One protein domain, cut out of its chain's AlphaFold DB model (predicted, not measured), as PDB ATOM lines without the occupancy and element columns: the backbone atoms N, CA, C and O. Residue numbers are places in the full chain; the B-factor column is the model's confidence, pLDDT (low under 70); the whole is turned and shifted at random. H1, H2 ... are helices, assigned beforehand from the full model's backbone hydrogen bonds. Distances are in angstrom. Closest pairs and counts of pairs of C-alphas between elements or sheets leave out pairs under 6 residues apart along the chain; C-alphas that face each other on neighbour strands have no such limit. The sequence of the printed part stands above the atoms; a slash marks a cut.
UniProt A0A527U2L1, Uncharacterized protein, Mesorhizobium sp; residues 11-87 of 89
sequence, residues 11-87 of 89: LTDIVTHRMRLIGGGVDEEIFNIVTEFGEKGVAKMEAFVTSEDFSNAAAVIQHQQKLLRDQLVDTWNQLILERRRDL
ATOM      1  N   LEU A  11     101.679 -74.250  27.722       73.38
ATOM      2  CA  LEU A  11     102.666 -74.924  28.582       73.38
ATOM      3  C   LEU A  11     104.101 -74.445  28.332       73.38
ATOM      4  O   LEU A  11     104.872 -74.346  29.277       73.38
ATOM      5  N   THR A  12     104.471 -74.132  27.090       76.12
ATOM      6  CA  THR A  12     105.804 -73.593  26.785       76.12
ATOM      7  C   THR A  12     105.938 -72.176  27.338       76.12
ATOM      8  O   THR A  12     106.979 -71.820  27.876       76.12
ATOM      9  N   ASP A  13     104.869 -71.386  27.309       77.19
ATOM     10  CA  ASP A  13     104.857 -70.046  27.895       77.19
ATOM     11  C   ASP A  13     105.004 -70.049  29.414       77.19
ATOM     12  O   ASP A  13     105.738 -69.240  29.984       77.19
ATOM     13  N   ILE A  14     104.369 -71.008  30.074       72.75
ATOM     14  CA  ILE A  14     104.485 -71.176  31.518       72.75
ATOM     15  C   ILE A  14     105.875 -71.722  31.866       72.75
ATOM     16  O   ILE A  14     106.607 -71.107  32.631       72.75
ATOM     17  N   VAL A  15     106.281 -72.847  31.278       73.19
ATOM     18  CA  VAL A  15     107.496 -73.568  31.692       73.19
ATOM     19  C   VAL A  15     108.775 -72.903  31.176       73.19
ATOM     20  O   VAL A  15     109.754 -72.794  31.909       73.19
ATOM     21  N   THR A  16     108.790 -72.458  29.919       76.00
ATOM     22  CA  THR A  16     109.983 -71.896  29.266       76.00
ATOM     23  C   THR A  16     110.040 -70.378  29.391       76.00
ATOM     24  O   THR A  16     111.098 -69.838  29.705       76.00
ATOM     25  N   HIS A  17     108.919 -69.679  29.190       79.94
ATOM     26  CA  HIS A  17     108.879 -68.211  29.256       79.94
ATOM     27  C   HIS A  17     108.547 -67.663  30.652       79.94
ATOM     28  O   HIS A  17     108.525 -66.445  30.832       79.94
ATOM     29  N   ARG A  18     108.333 -68.545  31.643       77.62
ATOM     30  CA  ARG A  18     108.035 -68.209  33.047       77.62
ATOM     31  C   ARG A  18     106.933 -67.156  33.173       77.62
ATOM     32  O   ARG A  18     107.041 -66.221  33.967       77.62
ATOM     33  N   MET A  19     105.877 -67.288  32.365       79.50
ATOM     34  CA  MET A  19     104.710 -66.418  32.478       79.50
ATOM     35  C   MET A  19     104.113 -66.499  33.884       79.50
ATOM     36  O   MET A  19     103.917 -67.593  34.411       79.50
ATOM     37  N   ARG A  20     103.793 -65.335  34.469       79.06
ATOM     38  CA  ARG A  20     103.129 -65.271  35.776       79.06
ATOM     39  C   ARG A  20     101.795 -66.010  35.742       79.06
ATOM     40  O   ARG A  20     101.006 -65.806  34.819       79.06
ATOM     41  N   LEU A  21     101.553 -66.816  36.769       78.69
ATOM     42  CA  LEU A  21     100.333 -67.608  36.927       78.69
ATOM     43  C   LEU A  21      99.405 -66.950  37.945       78.69
ATOM     44  O   LEU A  21      98.268 -66.603  37.638       78.69
ATOM     45  N   ILE A  22      99.924 -66.770  39.154       78.44
ATOM     46  CA  ILE A  22      99.230 -66.238  40.328       78.44
ATOM     47  C   ILE A  22      99.935 -64.949  40.776       78.44
ATOM     48  O   ILE A  22      99.286 -63.954  41.101       78.44
ATOM     49  N   GLY A  23     101.268 -64.936  40.706       74.19
ATOM     50  CA  GLY A  23     102.138 -63.835  41.104       74.19
ATOM     51  C   GLY A  23     102.745 -64.009  42.501       74.19
ATOM     52  O   GLY A  23     102.321 -64.836  43.304       74.19
ATOM     53  N   GLY A  24     103.764 -63.198  42.801       74.88
ATOM     54  CA  GLY A  24     104.500 -63.268  44.071       74.88
ATOM     55  C   GLY A  24     105.386 -64.516  44.184       74.88
ATOM     56  O   GLY A  24     105.780 -65.088  43.171       74.88
ATOM     57  N   GLY A  25     105.698 -64.931  45.417       79.38
ATOM     58  CA  GLY A  25     106.546 -66.105  45.690       79.38
ATOM     59  C   GLY A  25     105.917 -67.451  45.304       79.38
ATOM     60  O   GLY A  25     106.622 -68.446  45.177       79.38
ATOM     61  N   VAL A  26     104.604 -67.481  45.054       83.25
ATOM     62  CA  VAL A  26     103.866 -68.692  44.658       83.25
ATOM     63  C   VAL A  26     104.293 -69.184  43.276       83.25
ATOM     64  O   VAL A  26     104.470 -70.382  43.079       83.25
ATOM     65  N   ASP A  27     104.514 -68.270  42.328       83.62
ATOM     66  CA  ASP A  27     104.941 -68.636  40.973       83.62
ATOM     67  C   ASP A  27     106.340 -69.266  40.979       83.62
ATOM     68  O   ASP A  27     106.592 -70.228  40.255       83.62
ATOM     69  N   GLU A  28     107.249 -68.751  41.813       85.00
ATOM     70  CA  GLU A  28     108.601 -69.300  41.950       85.00
ATOM     71  C   GLU A  28     108.572 -70.733  42.485       85.00
ATOM     72  O   GLU A  28     109.251 -71.597  41.928       85.00
ATOM     73  N   GLU A  29     107.735 -71.005  43.486       84.44
ATOM     74  CA  GLU A  29     107.591 -72.346  44.048       84.44
ATOM     75  C   GLU A  29     106.955 -73.323  43.052       84.44
ATOM     76  O   GLU A  29     107.451 -74.437  42.882       84.44
ATOM     77  N   ILE A  30     105.943 -72.892  42.287       84.25
ATOM     78  CA  ILE A  30     105.377 -73.701  41.196       84.25
ATOM     79  C   ILE A  30     106.461 -74.048  40.171       84.25
ATOM     80  O   ILE A  30     106.577 -75.209  39.776       84.25
ATOM     81  N   PHE A  31     107.283 -73.081  39.754       84.19
ATOM     82  CA  PHE A  31     108.364 -73.354  38.807       84.19
ATOM     83  C   PHE A  31     109.409 -74.308  39.377       84.19
ATOM     84  O   PHE A  31     109.856 -75.195  38.652       84.19
ATOM     85  N   ASN A  32     109.765 -74.177  40.657       83.69
ATOM     86  CA  ASN A  32     110.684 -75.102  41.317       83.69
ATOM     87  C   ASN A  32     110.115 -76.528  41.314       83.69
ATOM     88  O   ASN A  32     110.808 -77.463  40.911       83.69
ATOM     89  N   ILE A  33     108.838 -76.697  41.664       83.50
ATOM     90  CA  ILE A  33     108.163 -78.002  41.663       83.50
ATOM     91  C   ILE A  33     108.103 -78.597  40.252       83.50
ATOM     92  O   ILE A  33     108.348 -79.787  40.086       83.50
ATOM     93  N   VAL A  34     107.843 -77.784  39.224       76.69
ATOM     94  CA  VAL A  34     107.793 -78.230  37.819       76.69
ATOM     95  C   VAL A  34     109.149 -78.746  37.317       76.69
ATOM     96  O   VAL A  34     109.180 -79.584  36.417       76.69
ATOM     97  N   THR A  35     110.271 -78.307  37.902       78.19
ATOM     98  CA  THR A  35     111.585 -78.904  37.590       78.19
ATOM     99  C   THR A  35     111.754 -80.318  38.156       78.19
ATOM    100  O   THR A  35     112.620 -81.065  37.697       78.19
ATOM    101  N   GLU A  36     110.915 -80.721  39.115       78.12
ATOM    102  CA  GLU A  36     110.878 -82.081  39.646       78.12
ATOM    103  C   GLU A  36     109.906 -82.939  38.830       78.12
ATOM    104  O   GLU A  36     108.691 -82.888  38.986       78.12
ATOM    105  N   PHE A  37     110.451 -83.750  37.926       71.44
ATOM    106  CA  PHE A  37     109.657 -84.633  37.073       71.44
ATOM    107  C   PHE A  37     109.114 -85.861  37.829       71.44
ATOM    108  O   PHE A  37     109.749 -86.391  38.743       71.44
ATOM    109  N   GLY A  38     107.961 -86.368  37.381       76.00
ATOM    110  CA  GLY A  38     107.373 -87.631  37.846       76.00
ATOM    111  C   GLY A  38     106.592 -87.528  39.161       76.00
ATOM    112  O   GLY A  38     106.182 -86.447  39.579       76.00
ATOM    113  N   GLU A  39     106.373 -88.671  39.817       81.75
ATOM    114  CA  GLU A  39     105.523 -88.796  41.019       81.75
ATOM    115  C   GLU A  39     105.960 -87.881  42.172       81.75
ATOM    116  O   GLU A  39     105.131 -87.368  42.920       81.75
ATOM    117  N   LYS A  40     107.264 -87.609  42.282       84.12
ATOM    118  CA  LYS A  40     107.816 -86.706  43.296       84.12
ATOM    119  C   LYS A  40     107.354 -85.257  43.100       84.12
ATOM    120  O   LYS A  40     107.036 -84.590  44.082       84.12
ATOM    121  N   GLY A  41     107.296 -84.784  41.855       85.94
ATOM    122  CA  GLY A  41     106.776 -83.455  41.532       85.94
ATOM    123  C   GLY A  41     105.288 -83.338  41.833       85.94
ATOM    124  O   GLY A  41     104.853 -82.348  42.413       85.94
ATOM    125  N   VAL A  42     104.518 -84.388  41.522       86.25
ATOM    126  CA  VAL A  42     103.079 -84.445  41.827       86.25
ATOM    127  C   VAL A  42     102.839 -84.350  43.332       86.25
ATOM    128  O   VAL A  42     102.098 -83.474  43.764       86.25
ATOM    129  N   ALA A  43     103.534 -85.156  44.139       87.56
ATOM    130  CA  ALA A  43     103.394 -85.119  45.596       87.56
ATOM    131  C   ALA A  43     103.756 -83.745  46.192       87.56
ATOM    132  O   ALA A  43     103.110 -83.269  47.126       87.56
ATOM    133  N   LYS A  44     104.776 -83.074  45.640       88.00
ATOM    134  CA  LYS A  44     105.133 -81.708  46.046       88.00
ATOM    135  C   LYS A  44     104.079 -80.685  45.652       88.00
ATOM    136  O   LYS A  44     103.786 -79.800  46.450       88.00
ATOM    137  N   MET A  45     103.496 -80.817  44.462       89.12
ATOM    138  CA  MET A  45     102.408 -79.949  44.025       89.12
ATOM    139  C   MET A  45     101.180 -80.125  44.921       89.12
ATOM    140  O   MET A  45     100.617 -79.135  45.373       89.12
ATOM    141  N   GLU A  46     100.804 -81.365  45.242       89.31
ATOM    142  CA  GLU A  46      99.696 -81.671  46.155       89.31
ATOM    143  C   GLU A  46      99.921 -81.082  47.553       89.31
ATOM    144  O   GLU A  46      99.017 -80.471  48.120       89.31
ATOM    145  N   ALA A  47     101.137 -81.190  48.091       90.56
ATOM    146  CA  ALA A  47     101.478 -80.549  49.356       90.56
ATOM    147  C   ALA A  47     101.388 -79.016  49.251       90.56
ATOM    148  O   ALA A  47     100.780 -78.364  50.102       90.56
ATOM    149  N   PHE A  48     101.937 -78.437  48.182       90.56
ATOM    150  CA  PHE A  48     101.972 -76.994  47.979       90.56
ATOM    151  C   PHE A  48     100.581 -76.367  47.841       90.56
ATOM    152  O   PHE A  48     100.326 -75.335  48.460       90.56
ATOM    153  N   VAL A  49      99.649 -76.988  47.110       90.12
ATOM    154  CA  VAL A  49      98.285 -76.442  46.947       90.12
ATOM    155  C   VAL A  49      97.472 -76.443  48.244       90.12
ATOM    156  O   VAL A  49      96.468 -75.745  48.340       90.12
ATOM    157  N   THR A  50      97.910 -77.200  49.254       91.81
ATOM    158  CA  THR A  50      97.328 -77.176  50.606       91.81
ATOM    159  C   THR A  50      98.048 -76.222  51.562       91.81
ATOM    160  O   THR A  50      97.633 -76.078  52.711       91.81
ATOM    161  N   SER A  51      99.117 -75.562  51.109       92.75
ATOM    162  CA  SER A  51      99.862 -74.607  51.926       92.75
ATOM    163  C   SER A  51      99.055 -73.337  52.208       92.75
ATOM    164  O   SER A  51      98.161 -72.936  51.452       92.75
ATOM    165  N   GLU A  52      99.405 -72.677  53.311       91.38
ATOM    166  CA  GLU A  52      98.836 -71.382  53.680       91.38
ATOM    167  C   GLU A  52      99.180 -70.306  52.640       91.38
ATOM    168  O   GLU A  52      98.309 -69.528  52.256       91.38
ATOM    169  N   ASP A  53     100.404 -70.313  52.107       87.88
ATOM    170  CA  ASP A  53     100.845 -69.363  51.081       87.88
ATOM    171  C   ASP A  53     100.002 -69.464  49.805       87.88
ATOM    172  O   ASP A  53      99.512 -68.450  49.294       87.88
ATOM    173  N   PHE A  54      99.770 -70.688  49.317       89.62
ATOM    174  CA  PHE A  54      98.902 -70.910  48.162       89.62
ATOM    175  C   PHE A  54      97.459 -70.489  48.461       89.62
ATOM    176  O   PHE A  54      96.830 -69.807  47.650       89.62
ATOM    177  N   SER A  55      96.945 -70.839  49.642       90.44
ATOM    178  CA  SER A  55      95.584 -70.489  50.068       90.44
ATOM    179  C   SER A  55      95.375 -68.973  50.143       90.44
ATOM    180  O   SER A  55      94.371 -68.456  49.651       90.44
ATOM    181  N   ASN A  56      96.348 -68.243  50.690       90.06
ATOM    182  CA  ASN A  56      96.331 -66.788  50.776       90.06
ATOM    183  C   ASN A  56      96.354 -66.145  49.386       90.06
ATOM    184  O   ASN A  56      95.558 -65.245  49.104       90.06
ATOM    185  N   ALA A  57      97.211 -66.631  48.487       87.44
ATOM    186  CA  ALA A  57      97.262 -66.124  47.120       87.44
ATOM    187  C   ALA A  57      95.962 -66.411  46.345       87.44
ATOM    188  O   ALA A  57      95.435 -65.530  45.661       87.44
ATOM    189  N   ALA A  58      95.387 -67.606  46.512       88.12
ATOM    190  CA  ALA A  58      94.100 -67.962  45.925       88.12
ATOM    191  C   ALA A  58      92.965 -67.059  46.439       88.12
ATOM    192  O   ALA A  58      92.139 -66.599  45.645       88.12
ATOM    193  N   ALA A  59      92.946 -66.739  47.737       89.75
ATOM    194  CA  ALA A  59      91.961 -65.831  48.324       89.75
ATOM    195  C   ALA A  59      92.058 -64.407  47.745       89.75
ATOM    196  O   ALA A  59      91.031 -63.784  47.460       89.75
ATOM    197  N   VAL A  60      93.275 -63.902  47.507       89.31
ATOM    198  CA  VAL A  60      93.489 -62.597  46.855       89.31
ATOM    199  C   VAL A  60      92.919 -62.593  45.435       89.31
ATOM    200  O   VAL A  60      92.188 -61.666  45.078       89.31
ATOM    201  N   ILE A  61      93.185 -63.633  44.639       88.62
ATOM    202  CA  ILE A  61      92.639 -63.747  43.275       88.62
ATOM    203  C   ILE A  61      91.112 -63.809  43.304       88.62
ATOM    204  O   ILE A  61      90.452 -63.089  42.554       88.62
ATOM    205  N   GLN A  62      90.530 -64.622  44.189       90.50
ATOM    206  CA  GLN A  62      89.075 -64.714  44.338       90.50
ATOM    207  C   GLN A  62      88.456 -63.362  44.715       90.50
ATOM    208  O   GLN A  62      87.406 -62.986  44.189       90.50
ATOM    209  N   HIS A  63      89.118 -62.599  45.587       92.50
ATOM    210  CA  HIS A  63      88.683 -61.254  45.943       92.50
ATOM    211  C   HIS A  63      88.729 -60.301  44.740       92.50
ATOM    212  O   HIS A  63      87.751 -59.606  44.470       92.50
ATOM    213  N   GLN A  64      89.820 -60.304  43.971       90.25
ATOM    214  CA  GLN A  64      89.946 -59.484  42.762       90.25
ATOM    215  C   GLN A  64      88.889 -59.843  41.707       90.25
ATOM    216  O   GLN A  64      88.260 -58.951  41.138       90.25
ATOM    217  N   GLN A  65      88.633 -61.135  41.485       93.38
ATOM    218  CA  GLN A  65      87.573 -61.599  40.585       93.38
ATOM    219  C   GLN A  65      86.193 -61.121  41.036       93.38
ATOM    220  O   GLN A  65      85.386 -60.692  40.208       93.38
ATOM    221  N   LYS A  66      85.923 -61.159  42.347       95.38
ATOM    222  CA  LYS A  66      84.685 -60.627  42.918       95.38
ATOM    223  C   LYS A  66      84.533 -59.136  42.609       95.38
ATOM    224  O   LYS A  66      83.486 -58.745  42.106       95.38
ATOM    225  N   LEU A  67      85.575 -58.335  42.846       95.94
ATOM    226  CA  LEU A  67      85.555 -56.897  42.563       95.94
ATOM    227  C   LEU A  67      85.288 -56.601  41.083       95.94
ATOM    228  O   LEU A  67      84.431 -55.778  40.777       95.94
ATOM    229  N   LEU A  68      85.974 -57.291  40.168       95.81
ATOM    230  CA  LEU A  68      85.776 -57.113  38.725       95.81
ATOM    231  C   LEU A  68      84.350 -57.464  38.290       95.81
ATOM    232  O   LEU A  68      83.749 -56.757  37.483       95.81
ATOM    233  N   ARG A  69      83.789 -58.548  38.835       96.69
ATOM    234  CA  ARG A  69      82.403 -58.935  38.562       96.69
ATOM    235  C   ARG A  69      81.427 -57.879  39.068       96.69
ATOM    236  O   ARG A  69      80.507 -57.521  38.340       96.69
ATOM    237  N   ASP A  70      81.617 -57.403  40.292       97.69
ATOM    238  CA  ASP A  70      80.729 -56.412  40.895       97.69
ATOM    239  C   ASP A  70      80.782 -55.092  40.085       97.69
ATOM    240  O   ASP A  70      79.740 -54.560  39.711       97.69
ATOM    241  N   GLN A  71      81.974 -54.662  39.648       97.38
ATOM    242  CA  GLN A  71      82.145 -53.525  38.728       97.38
ATOM    243  C   GLN A  71      81.442 -53.722  37.378       97.38
ATOM    244  O   GLN A  71      80.848 -52.783  36.841       97.38
ATOM    245  N   LEU A  72      81.506 -54.927  36.806       97.25
ATOM    246  CA  LEU A  72      80.840 -55.237  35.541       97.25
ATOM    247  C   LEU A  72      79.315 -55.153  35.681       97.25
ATOM    248  O   LEU A  72      78.645 -54.615  34.800       97.25
ATOM    249  N   VAL A  73      78.774 -55.650  36.796       97.31
ATOM    250  CA  VAL A  73      77.343 -55.555  37.114       97.31
ATOM    251  C   VAL A  73      76.919 -54.096  37.279       97.31
ATOM    252  O   VAL A  73      75.911 -53.689  36.702       97.31
ATOM    253  N   ASP A  74      77.696 -53.291  38.002       97.44
ATOM    254  CA  ASP A  74      77.409 -51.866  38.185       97.44
ATOM    255  C   ASP A  74      77.427 -51.106  36.856       97.44
ATOM    256  O   ASP A  74      76.497 -50.356  36.551       97.44
ATOM    257  N   THR A  75      78.438 -51.364  36.023       97.56
ATOM    258  CA  THR A  75      78.546 -50.790  34.674       97.56
ATOM    259  C   THR A  75      77.331 -51.168  33.824       97.56
ATOM    260  O   THR A  75      76.729 -50.317  33.172       97.56
ATOM    261  N   TRP A  76      76.914 -52.436  33.861       96.88
ATOM    262  CA  TRP A  76      75.732 -52.895  33.136       96.88
ATOM    263  C   TRP A  76      74.450 -52.189  33.601       96.88
ATOM    264  O   TRP A  76      73.637 -51.763  32.778       96.88
ATOM    265  N   ASN A  77      74.286 -52.002  34.911       96.69
ATOM    266  CA  ASN A  77      73.147 -51.275  35.469       96.69
ATOM    267  C   ASN A  77      73.130 -49.805  35.028       96.69
ATOM    268  O   ASN A  77      72.064 -49.288  34.686       96.69
ATOM    269  N   GLN A  78      74.288 -49.143  34.984       95.62
ATOM    270  CA  GLN A  78      74.401 -47.774  34.472       95.62
ATOM    271  C   GLN A  78      73.974 -47.684  33.004       95.62
ATOM    272  O   GLN A  78      73.138 -46.844  32.672       95.62
ATOM    273  N   LEU A  79      74.434 -48.610  32.157       95.62
ATOM    274  CA  LEU A  79      74.042 -48.662  30.743       95.62
ATOM    275  C   LEU A  79      72.526 -48.834  30.556       95.62
ATOM    276  O   LEU A  79      71.932 -48.223  29.665       95.62
ATOM    277  N   ILE A  80      71.866 -49.638  31.399       94.75
ATOM    278  CA  ILE A  80      70.400 -49.775  31.376       94.75
ATOM    279  C   ILE A  80      69.724 -48.441  31.708       94.75
ATOM    280  O   ILE A  80      68.745 -48.072  31.056       94.75
ATOM    281  N   LEU A  81      70.205 -47.741  32.738       94.06
ATOM    282  CA  LEU A  81      69.631 -46.466  33.166       94.06
ATOM    283  C   LEU A  81      69.798 -45.385  32.097       94.06
ATOM    284  O   LEU A  81      68.840 -44.664  31.830       94.06
ATOM    285  N   GLU A  82      70.967 -45.301  31.466       92.62
ATOM    286  CA  GLU A  82      71.220 -44.388  30.346       92.62
ATOM    287  C   GLU A  82      70.282 -44.684  29.177       92.62
ATOM    288  O   GLU A  82      69.532 -43.809  28.748       92.62
ATOM    289  N   ARG A  83      70.189 -45.949  28.752       90.94
ATOM    290  CA  ARG A  83      69.296 -46.341  27.654       90.94
ATOM    291  C   ARG A  83      67.821 -46.035  27.926       90.94
ATOM    292  O   ARG A  83      67.074 -45.771  26.990       90.94
ATOM    293  N   ARG A  84      67.376 -46.094  29.185       84.94
ATOM    294  CA  ARG A  84      66.002 -45.723  29.567       84.94
ATOM    295  C   ARG A  84      65.756 -44.217  29.519       84.94
ATOM    296  O   ARG A  84      64.618 -43.829  29.294       84.94
ATOM    297  N   ARG A  85      66.780 -43.390  29.742       81.19
ATOM    298  CA  ARG A  85      66.680 -41.925  29.631       81.19
ATOM    299  C   ARG A  85      66.578 -41.459  28.181       81.19
ATOM    300  O   ARG A  85      65.937 -40.448  27.930       81.19
ATOM    301  N   ASP A  86      67.168 -42.210  27.258       77.38
ATOM    302  CA  ASP A  86      67.191 -41.876  25.829       77.38
ATOM    303  C   ASP A  86      65.933 -42.325  25.059       77.38
ATOM    304  O   ASP A  86      65.821 -42.080  23.856       77.38
ATOM    305  N   LEU A  87      64.975 -42.990  25.717       65.69
ATOM    306  CA  LEU A  87      63.695 -43.357  25.106       65.69
ATOM    307  C   LEU A  87      62.686 -42.205  25.283       65.69
ATOM    308  O   LEU A  87      62.402 -41.846  26.427       65.69
TER     309      LEU A  87
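AT A GLANCE: This is residues 11 to 87 of the 89 residues of an uncharacterized protein of Mesorhizobium sp (UniProt A0A527U2L1). Picture a small head with one long helical arm: H2 and H3 form a short helical hairpin, the five-residue H1 sits near H2, and H4 starts beside H2 and then runs far out from the head. Residues 62 to 87, of which 62 to 85 belong to H4, stick out free, and this arm makes the length of the whole. The printed part has 77 residues with four named helices, in the order H1, H2, H3, H4, and no named strand; its class is all helix. It is extended, with a radius of gyration of the C-alphas of 19.6 A, and spans 64 by 27 by 20 A.

IN THESE COORDINATES: Begin at C-alpha 11, at (102.666, -74.924, 28.582), where H1 starts; it holds residues 11 to 15. Nine residues later find H2, residues 25 to 34, which is 14.5 A long from first to last C-alpha. H3 follows with residues 39 to 49 and is 15.5 A long. Then look at C-alpha 52, at (98.836, -71.382, 53.680): from there H4, residues 52 to 85, runs 49.8 A to C-alpha 85 at (66.680, -41.925, 29.631).

HOW THE PARTS SIT: Start with H1, which is close to H2 but not clearly touching it; their closest C-alphas, those of Val 15 and Phe 31, are 7.2 A apart. H1 is apart from H3 and from H4. Next look at H2 and H3, a helical hairpin: they touch, and their closest C-alphas, those of Ile 33 and Gly 41, are 5.6 A apart. Their lines stand at a shallow tilt of 17 degrees, and they run opposite ways. H2 and H4 only just touch, with 3 pairs of C-alphas within 8 A, and H4 does so with residues 53 to 57 alone. The closest C-alphas of this pair are those of Val 26 and Phe 54, 6.5 A apart, and the two helices run opposite ways at a steep tilt of 62 degrees. H3 and H4 are close but not clearly touching: their closest C-alphas, those of Phe 48 and Phe 54, are 6.8 A apart. They run the same way at a steep tilt of 58 degrees. In H1, H2, H3 and H4 every backbone O i to N i+4 pair is within hydrogen-bond range.

THE WHOLE: The two C-alphas farthest apart are those of Lys 40 and Leu 87, at 64.5 A. Without the free stretch, the body has 51 residues and spans 28 by 24 by 14 A. The printed part has no cut. The links from H2 to H3 and from H3 to H4 are tight, the link from H1 to H2 is short, and no link is long. The mean pLDDT of the printed part is 86.3, and residue 87 alone is under 70.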